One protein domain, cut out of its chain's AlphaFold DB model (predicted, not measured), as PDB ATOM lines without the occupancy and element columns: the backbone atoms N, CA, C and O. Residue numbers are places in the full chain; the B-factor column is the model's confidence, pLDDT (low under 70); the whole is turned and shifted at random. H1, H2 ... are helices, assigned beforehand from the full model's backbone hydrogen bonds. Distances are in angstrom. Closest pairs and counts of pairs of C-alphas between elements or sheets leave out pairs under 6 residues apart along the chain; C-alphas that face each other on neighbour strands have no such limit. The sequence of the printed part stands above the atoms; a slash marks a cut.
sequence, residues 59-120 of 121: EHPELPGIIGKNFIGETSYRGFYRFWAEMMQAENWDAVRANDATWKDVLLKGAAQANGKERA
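What this domain is: This is residues 59 to 120 of the 121 residues of the protein "F424" of uncultured bacterium (UniProt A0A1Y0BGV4). This is a loose, open loop of chain with few contacts: an unnamed stretch, residues 59 to 74, leads into the long helix H1, the short H2 sits at the far turn, and the chain folds back to H3. Residues 111 to 120, of which 111 to 118 belong to H3, stick out as an arm. You have 62 printed residues with three named helices, H1, H2 and H3 in that order, and no named strand; the class is all helix. The radius of gyration of the C-alphas is 13.6 A, and the spans are 41 by 28 by 21 A.

How they stand to each other: Go from residue 59 to H1, residues 75 to 89, and on to H2, residues 93 to 97: the two are close but not clearly touching, their closest C-alphas, Glu 86 and Val 96, 6.9 A apart. H3, residues 105 to 118, is close to H1 but not clearly touching it, with closest C-alphas Arg 78 and Leu 107 at 7.2 A. H1 and H3 run opposite ways at a steep tilt of 52 degrees. H2 and H3 are apart. In H1 and H2 every O i to N i+4 pair is within hydrogen-bond range; in H3, 8 of 10 are.

Where its parts are: Find C-alpha 75 at (-15.211, -51.836, 1.873); from there H1 runs 21.4 A to residue 89. H2 covers 6.1 A from Trp 93 to Arg 97. H3 runs 20.5 A from residue 105 to C-alpha 118 at (-17.895, -36.883, 14.776).

The domain as a whole: The C-alphas of Asn 92 and Ala 120, the two farthest apart, are 42.3 A apart. The printed part has no cut. The link from H1 to H2 is tight, and that from H2 to H3 is short. Look for low confidence at residues 110 to 120, where pLDDT is under 70.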
ATOM      1  N   GLU A  59     -13.765 -42.501  -3.844       94.81
ATOM      2  CA  GLU A  59     -13.204 -42.609  -5.189       94.81
ATOM      3  C   GLU A  59     -11.719 -42.234  -5.163       94.81
ATOM      4  O   GLU A  59     -11.290 -41.384  -4.378       94.81
ATOM      5  N   HIS A  60     -10.929 -42.873  -6.022       95.00
ATOM      6  CA  HIS A  60      -9.499 -42.621  -6.143       95.00
ATOM      7  C   HIS A  60      -9.197 -42.007  -7.518       95.00
ATOM      8  O   HIS A  60      -9.778 -42.451  -8.507       95.00
ATOM      9  N   PRO A  61      -8.282 -41.023  -7.622       95.75
ATOM     10  CA  PRO A  61      -7.982 -40.360  -8.896       95.75
ATOM     11  C   PRO A  61      -7.450 -41.314  -9.976       95.75
ATOM     12  O   PRO A  61      -7.650 -41.067 -11.160       95.75
ATOM     13  N   GLU A  62      -6.788 -42.401  -9.573       97.56
ATOM     14  CA  GLU A  62      -6.147 -43.353 -10.495       97.56
ATOM     15  C   GLU A  62      -6.807 -44.740 -10.524       97.56
ATOM     16  O   GLU A  62      -6.611 -45.491 -11.477       97.56
ATOM     17  N   LEU A  63      -7.564 -45.109  -9.484       96.88
ATOM     18  CA  LEU A  63      -8.103 -46.464  -9.333       96.88
ATOM     19  C   LEU A  63      -9.630 -46.429  -9.471       96.88
ATOM     20  O   LEU A  63     -10.273 -45.601  -8.823       96.88
ATOM     21  N   PRO A  64     -10.231 -47.310 -10.288       96.75
ATOM     22  CA  PRO A  64     -11.669 -47.311 -10.499       96.75
ATOM     23  C   PRO A  64     -12.425 -47.882  -9.292       96.75
ATOM     24  O   PRO A  64     -11.897 -48.657  -8.499       96.75
ATOM     25  N   GLY A  65     -13.718 -47.565  -9.220       96.00
ATOM     26  CA  GLY A  65     -14.615 -48.089  -8.190       96.00
ATOM     27  C   GLY A  65     -14.560 -47.292  -6.887       96.00
ATOM     28  O   GLY A  65     -14.402 -46.073  -6.911       96.00
ATOM     29  N   ILE A  66     -14.763 -47.991  -5.771       96.50
ATOM     30  CA  ILE A  66     -14.673 -47.449  -4.412       96.50
ATOM     31  C   ILE A  66     -13.487 -48.111  -3.724       96.50
ATOM     32  O   ILE A  66     -13.404 -49.338  -3.669       96.50
ATOM     33  N   ILE A  67     -12.581 -47.291  -3.207       96.38
ATOM     34  CA  ILE A  67     -11.318 -47.711  -2.616       96.38
ATOM     35  C   ILE A  67     -11.365 -47.461  -1.108       96.38
ATOM     36  O   ILE A  67     -11.654 -46.352  -0.654       96.38
ATOM     37  N   GLY A  68     -11.078 -48.507  -0.335       93.75
ATOM     38  CA  GLY A  68     -10.816 -48.408   1.098       93.75
ATOM     39  C   GLY A  68      -9.345 -48.072   1.358       93.75
ATOM     40  O   GLY A  68      -8.471 -48.402   0.558       93.75
ATOM     41  N   LYS A  69      -9.042 -47.442   2.497       90.88
ATOM     42  CA  LYS A  69      -7.663 -47.037   2.845       90.88
ATOM     43  C   LYS A  69      -6.708 -48.196   3.155       90.88
ATOM     44  O   LYS A  69      -5.502 -47.973   3.215       90.88
ATOM     45  N   ASN A  70      -7.219 -49.393   3.438       92.56
ATOM     46  CA  ASN A  70      -6.417 -50.524   3.900       92.56
ATOM     47  C   ASN A  70      -7.023 -51.857   3.431       92.56
ATOM     48  O   ASN A  70      -8.224 -51.926   3.171       92.56
ATOM     49  N   PHE A  71      -6.202 -52.906   3.347       95.19
ATOM     50  CA  PHE A  71      -6.657 -54.266   3.041       95.19
ATOM     51  C   PHE A  71      -7.382 -54.911   4.233       95.19
ATOM     52  O   PHE A  71      -8.251 -55.754   4.037       95.19
ATOM     53  N   ILE A  72      -7.068 -54.476   5.460       96.31
ATOM     54  CA  ILE A  72      -7.870 -54.778   6.649       96.31
ATOM     55  C   ILE A  72      -9.029 -53.775   6.696       96.31
ATOM     56  O   ILE A  72      -8.878 -52.650   7.180       96.31
ATOM     57  N   GLY A  73     -10.175 -54.164   6.144       95.75
ATOM     58  CA  GLY A  73     -11.381 -53.342   6.101       95.75
ATOM     59  C   GLY A  73     -12.545 -54.050   5.412       95.75
ATOM     60  O   GLY A  73     -12.378 -55.092   4.786       95.75
ATOM     61  N   GLU A  74     -13.739 -53.464   5.514       97.31
ATOM     62  CA  GLU A  74     -14.986 -54.075   5.024       97.31
ATOM     63  C   GLU A  74     -15.593 -53.336   3.820       97.31
ATOM     64  O   GLU A  74     -16.770 -53.500   3.502       97.31
ATOM     65  N   THR A  75     -14.796 -52.529   3.110       96.56
ATOM     66  CA  THR A  75     -15.211 -51.836   1.873       96.56
ATOM     67  C   THR A  75     -15.737 -52.823   0.831       96.56
ATOM     68  O   THR A  75     -16.815 -52.631   0.266       96.56
ATOM     69  N   SER A  76     -15.010 -53.925   0.620       97.44
ATOM     70  CA  SER A  76     -15.395 -54.998  -0.302       97.44
ATOM     71  C   SER A  76     -16.652 -55.738   0.160       97.44
ATOM     72  O   SER A  76     -17.522 -56.008  -0.663       97.44
ATOM     73  N   TYR A  77     -16.802 -55.992   1.465       98.00
ATOM     74  CA  TYR A  77     -18.006 -56.605   2.042       98.00
ATOM     75  C   TYR A  77     -19.249 -55.747   1.793       98.00
ATOM     76  O   TYR A  77     -20.271 -56.255   1.327       98.00
ATOM     77  N   ARG A  78     -19.160 -54.432   2.031       96.75
ATOM     78  CA  ARG A  78     -20.258 -53.499   1.735       96.75
ATOM     79  C   ARG A  78     -20.587 -53.473   0.244       96.75
ATOM     80  O   ARG A  78     -21.762 -53.510  -0.112       96.75
ATOM     81  N   GLY A  79     -19.576 -53.454  -0.627       96.94
ATOM     82  CA  GLY A  79     -19.767 -53.528  -2.079       96.94
ATOM     83  C   GLY A  79     -20.463 -54.819  -2.526       96.94
ATOM     84  O   GLY A  79     -21.400 -54.761  -3.326       96.94
ATOM     85  N   PHE A  80     -20.056 -55.957  -1.957       98.62
ATOM     86  CA  PHE A  80     -20.651 -57.267  -2.209       98.62
ATOM     87  C   PHE A  80     -22.127 -57.301  -1.805       98.62
ATOM     88  O   PHE A  80     -22.984 -57.544  -2.653       98.62
ATOM     89  N   TYR A  81     -22.450 -56.995  -0.543       98.31
ATOM     90  CA  TYR A  81     -23.834 -57.068  -0.063       98.31
ATOM     91  C   TYR A  81     -24.743 -56.003  -0.686       98.31
ATOM     92  O   TYR A  81     -25.936 -56.250  -0.860       98.31
ATOM     93  N   ARG A  82     -24.194 -54.852  -1.097       97.44
ATOM     94  CA  ARG A  82     -24.921 -53.846  -1.881       97.44
ATOM     95  C   ARG A  82     -25.360 -54.399  -3.237       97.44
ATOM     96  O   ARG A  82     -26.532 -54.266  -3.581       97.44
ATOM     97  N   PHE A  83     -24.447 -55.011  -3.998       98.44
ATOM     98  CA  PHE A  83     -24.802 -55.581  -5.302       98.44
ATOM     99  C   PHE A  83     -25.673 -56.830  -5.167       98.44
ATOM    100  O   PHE A  83     -26.619 -56.999  -5.925       98.44
ATOM    101  N   TRP A  84     -25.411 -57.674  -4.164       98.62
ATOM    102  CA  TRP A  84     -26.281 -58.801  -3.831       98.62
ATOM    103  C   TRP A  84     -27.720 -58.330  -3.585       98.62
ATOM    104  O   TRP A  84     -28.649 -58.876  -4.171       98.62
ATOM    105  N   ALA A  85     -27.911 -57.274  -2.787       98.12
ATOM    106  CA  ALA A  85     -29.238 -56.739  -2.499       98.12
ATOM    107  C   ALA A  85     -29.918 -56.153  -3.744       98.12
ATOM    108  O   ALA A  85     -31.118 -56.350  -3.912       98.12
ATOM    109  N   GLU A  86     -29.168 -55.464  -4.610       98.19
ATOM    110  CA  GLU A  86     -29.660 -54.968  -5.901       98.19
ATOM    111  C   GLU A  86     -30.144 -56.114  -6.796       98.19
ATOM    112  O   GLU A  86     -31.272 -56.082  -7.283       98.19
ATOM    113  N   MET A  87     -29.337 -57.167  -6.945       98.50
ATOM    114  CA  MET A  87     -29.685 -58.339  -7.751       98.50
ATOM    115  C   MET A  87     -30.898 -59.094  -7.195       98.50
ATOM    116  O   MET A  87     -31.740 -59.538  -7.967       98.50
ATOM    117  N   MET A  88     -31.017 -59.220  -5.871       98.38
ATOM    118  CA  MET A  88     -32.162 -59.879  -5.226       98.38
ATOM    119  C   MET A  88     -33.477 -59.092  -5.360       98.38
ATOM    120  O   MET A  88     -34.545 -59.669  -5.165       98.38
ATOM    121  N   GLN A  89     -33.406 -57.789  -5.648       97.31
ATOM    122  CA  GLN A  89     -34.567 -56.900  -5.802       97.31
ATOM    123  C   GLN A  89     -34.916 -56.619  -7.268       97.31
ATOM    124  O   GLN A  89     -36.041 -56.216  -7.559       97.31
ATOM    125  N   ALA A  90     -33.971 -56.804  -8.187       97.94
ATOM    126  CA  ALA A  90     -34.175 -56.559  -9.604       97.94
ATOM    127  C   ALA A  90     -34.973 -57.694 -10.264       97.94
ATOM    128  O   ALA A  90     -34.648 -58.870 -10.133       97.94
ATOM    129  N   GLU A  91     -35.986 -57.336 -11.052       98.06
ATOM    130  CA  GLU A  91     -36.755 -58.311 -11.841       98.06
ATOM    131  C   GLU A  91     -35.975 -58.818 -13.065       98.06
ATOM    132  O   GLU A  91     -36.235 -59.906 -13.580       98.06
ATOM    133  N   ASN A  92     -35.041 -58.009 -13.571       98.31
ATOM    134  CA  ASN A  92     -34.249 -58.283 -14.763       98.31
ATOM    135  C   ASN A  92     -33.015 -57.363 -14.826       98.31
ATOM    136  O   ASN A  92     -32.819 -56.479 -13.994       98.31
ATOM    137  N   TRP A  93     -32.193 -57.547 -15.857       98.38
ATOM    138  CA  TRP A  93     -30.977 -56.760 -16.053       98.38
ATOM    139  C   TRP A  93     -31.206 -55.287 -16.410       98.38
ATOM    140  O   TRP A  93     -30.315 -54.484 -16.152       98.38
ATOM    141  N   ASP A  94     -32.348 -54.912 -16.994       98.62
ATOM    142  CA  ASP A  94     -32.643 -53.498 -17.259       98.62
ATOM    143  C   ASP A  94     -32.858 -52.733 -15.950       98.62
ATOM    144  O   ASP A  94     -32.366 -51.615 -15.807       98.62
ATOM    145  N   ALA A  95     -33.502 -53.364 -14.962       98.25
ATOM    146  CA  ALA A  95     -33.654 -52.799 -13.623       98.25
ATOM    147  C   ALA A  95     -32.305 -52.604 -12.904       98.25
ATOM    148  O   ALA A  95     -32.137 -51.618 -12.191       98.25
ATOM    149  N   VAL A  96     -31.333 -53.500 -13.123       98.31
ATOM    150  CA  VAL A  96     -29.958 -53.337 -12.612       98.31
ATOM    151  C   VAL A  96     -29.251 -52.185 -13.333       98.31
ATOM    152  O   VAL A  96     -28.749 -51.266 -12.696       98.31
ATOM    153  N   ARG A  97     -29.276 -52.182 -14.675       98.44
ATOM    154  CA  ARG A  97     -28.626 -51.145 -15.497       98.44
ATOM    155  C   ARG A  97     -29.154 -49.737 -15.233       98.44
ATOM    156  O   ARG A  97     -28.420 -48.764 -15.388       98.44
ATOM    157  N   ALA A  98     -30.408 -49.607 -14.802       97.88
ATOM    158  CA  ALA A  98     -30.977 -48.325 -14.399       97.88
ATOM    159  C   ALA A  98     -30.182 -47.635 -13.266       97.88
ATOM    160  O   ALA A  98     -30.252 -46.414 -13.137       97.88
ATOM    161  N   ASN A  99     -29.392 -48.387 -12.488       97.06
ATOM    162  CA  ASN A  99     -28.578 -47.875 -11.383       97.06
ATOM    163  C   ASN A  99     -27.083 -47.722 -11.724       97.06
ATOM    164  O   ASN A  99     -26.298 -47.348 -10.846       97.06
ATOM    165  N   ASP A 100     -26.662 -47.964 -12.974       97.75
ATOM    166  CA  ASP A 100     -25.245 -47.935 -13.385       97.75
ATOM    167  C   ASP A 100     -24.549 -46.608 -13.026       97.75
ATOM    168  O   ASP A 100     -23.362 -46.580 -12.698       97.75
ATOM    169  N   ALA A 101     -25.294 -45.500 -13.046       96.56
ATOM    170  CA  ALA A 101     -24.774 -44.175 -12.727       96.56
ATOM    171  C   ALA A 101     -24.660 -43.886 -11.216       96.56
ATOM    172  O   ALA A 101     -23.923 -42.980 -10.836       96.56
ATOM    173  N   THR A 102     -25.379 -44.614 -10.354       96.44
ATOM    174  CA  THR A 102     -25.604 -44.224  -8.944       96.44
ATOM    175  C   THR A 102     -25.247 -45.307  -7.927       96.44
ATOM    176  O   THR A 102     -25.322 -45.067  -6.721       96.44
ATOM    177  N   TRP A 103     -24.801 -46.491  -8.360       95.94
ATOM    178  CA  TRP A 103     -24.501 -47.614  -7.459       95.94
ATOM    179  C   TRP A 103     -23.487 -47.277  -6.346       95.94
ATOM    180  O   TRP A 103     -23.515 -47.878  -5.270       95.94
ATOM    181  N   LYS A 104     -22.598 -46.303  -6.580       95.38
ATOM    182  CA  LYS A 104     -21.585 -45.839  -5.618       95.38
ATOM    183  C   LYS A 104     -22.164 -45.009  -4.472       95.38
ATOM    184  O   LYS A 104     -21.588 -44.994  -3.384       95.38
ATOM    185  N   ASP A 105     -23.297 -44.343  -4.686       93.50
ATOM    186  CA  ASP A 105     -23.817 -43.311  -3.785       93.50
ATOM    187  C   ASP A 105     -24.013 -43.820  -2.360       93.50
ATOM    188  O   ASP A 105     -23.704 -43.129  -1.394       93.50
ATOM    189  N   VAL A 106     -24.528 -45.040  -2.203       89.19
ATOM    190  CA  VAL A 106     -24.788 -45.636  -0.884       89.19
ATOM    191  C   VAL A 106     -23.500 -45.954  -0.119       89.19
ATOM    192  O   VAL A 106     -23.467 -45.822   1.105       89.19
ATOM    193  N   LEU A 107     -22.424 -46.302  -0.829       91.31
ATOM    194  CA  LEU A 107     -21.118 -46.577  -0.231       91.31
ATOM    195  C   LEU A 107     -20.447 -45.271   0.224       91.31
ATOM    196  O   LEU A 107     -19.898 -45.212   1.321       91.31
ATOM    197  N   LEU A 108     -20.598 -44.194  -0.555       88.75
ATOM    198  CA  LEU A 108     -20.078 -42.863  -0.226       88.75
ATOM    199  C   LEU A 108     -20.896 -42.148   0.869       88.75
ATOM    200  O   LEU A 108     -20.339 -41.465   1.730       88.75
ATOM    201  N   LYS A 109     -22.226 -42.323   0.893       75.94
ATOM    202  CA  LYS A 109     -23.115 -41.750   1.928       75.94
ATOM    203  C   LYS A 109     -22.791 -42.271   3.326       75.94
ATOM    204  O   LYS A 109     -22.877 -41.506   4.286       75.94
ATOM    205  N   GLY A 110     -22.389 -43.538   3.440       66.00
ATOM    206  CA  GLY A 110     -21.911 -44.123   4.692       66.00
ATOM    207  C   GLY A 110     -20.745 -43.343   5.301       66.00
ATOM    208  O   GLY A 110     -20.742 -43.082   6.505       66.00
ATOM    209  N   ALA A 111     -19.810 -42.894   4.459       60.56
ATOM    210  CA  ALA A 111     -18.689 -42.072   4.894       60.56
ATOM    211  C   ALA A 111     -19.130 -40.674   5.356       60.56
ATOM    212  O   ALA A 111     -18.703 -40.185   6.403       60.56
ATOM    213  N   ALA A 112     -20.048 -40.050   4.614       61.44
ATOM    214  CA  ALA A 112     -20.562 -38.720   4.936       61.44
ATOM    215  C   ALA A 112     -21.355 -38.676   6.259       61.44
ATOM    216  O   ALA A 112     -21.188 -37.747   7.051       61.44
ATOM    217  N   GLN A 113     -22.198 -39.681   6.527       60.03
ATOM    218  CA  GLN A 113     -23.021 -39.739   7.743       60.03
ATOM    219  C   GLN A 113     -22.192 -39.923   9.020       60.03
ATOM    220  O   GLN A 113     -22.549 -39.376  10.064       60.03
ATOM    221  N   ALA A 114     -21.092 -40.670   8.951       58.59
ATOM    222  CA  ALA A 114     -20.215 -40.866  10.097       58.59
ATOM    223  C   ALA A 114     -19.390 -39.609  10.418       58.59
ATOM    224  O   ALA A 114     -19.358 -39.178  11.570       58.59
ATOM    225  N   ASN A 115     -18.845 -38.944   9.392       55.91
ATOM    226  CA  ASN A 115     -18.097 -37.691   9.548       55.91
ATOM    227  C   ASN A 115     -18.962 -36.539  10.100       55.91
ATOM    228  O   ASN A 115     -18.459 -35.646  10.782       55.91
ATOM    229  N   GLY A 116     -20.273 -36.544   9.827       56.34
ATOM    230  CA  GLY A 116     -21.218 -35.570  10.386       56.34
ATOM    231  C   GLY A 116     -21.506 -35.760  11.881       56.34
ATOM    232  O   GLY A 116     -21.782 -34.782  12.568       56.34
ATOM    233  N   LYS A 117     -21.416 -36.993  12.399       54.75
ATOM    234  CA  LYS A 117     -21.605 -37.284  13.833       54.75
ATOM    235  C   LYS A 117     -20.363 -36.961  14.661       54.75
ATOM    236  O   LYS A 117     -20.502 -36.480  15.776       54.75
ATOM    237  N   GLU A 118     -19.172 -37.167  14.104       51.94
ATOM    238  CA  GLU A 118     -17.895 -36.883  14.776       51.94
ATOM    239  C   GLU A 118     -17.628 -35.375  14.945       51.94
ATOM    240  O   GLU A 118     -16.935 -34.970  15.865       51.94
ATOM    241  N   ARG A 119     -18.224 -34.523  14.095       47.41
ATOM    242  CA  ARG A 119     -18.165 -33.052  14.222       47.41
ATOM    243  C   ARG A 119     -19.222 -32.450  15.155       47.41
ATOM    244  O   ARG A 119     -19.200 -31.244  15.383       47.41
ATOM    245  N   ALA A 120     -20.176 -33.255  15.619       48.72
ATOM    246  CA  ALA A 120     -21.279 -32.830  16.484       48.72
ATOM    247  C   ALA A 120     -21.119 -33.305  17.945       48.72
ATOM    248  O   ALA A 120     -22.001 -33.031  18.760       48.72
TER     249      ALA A 120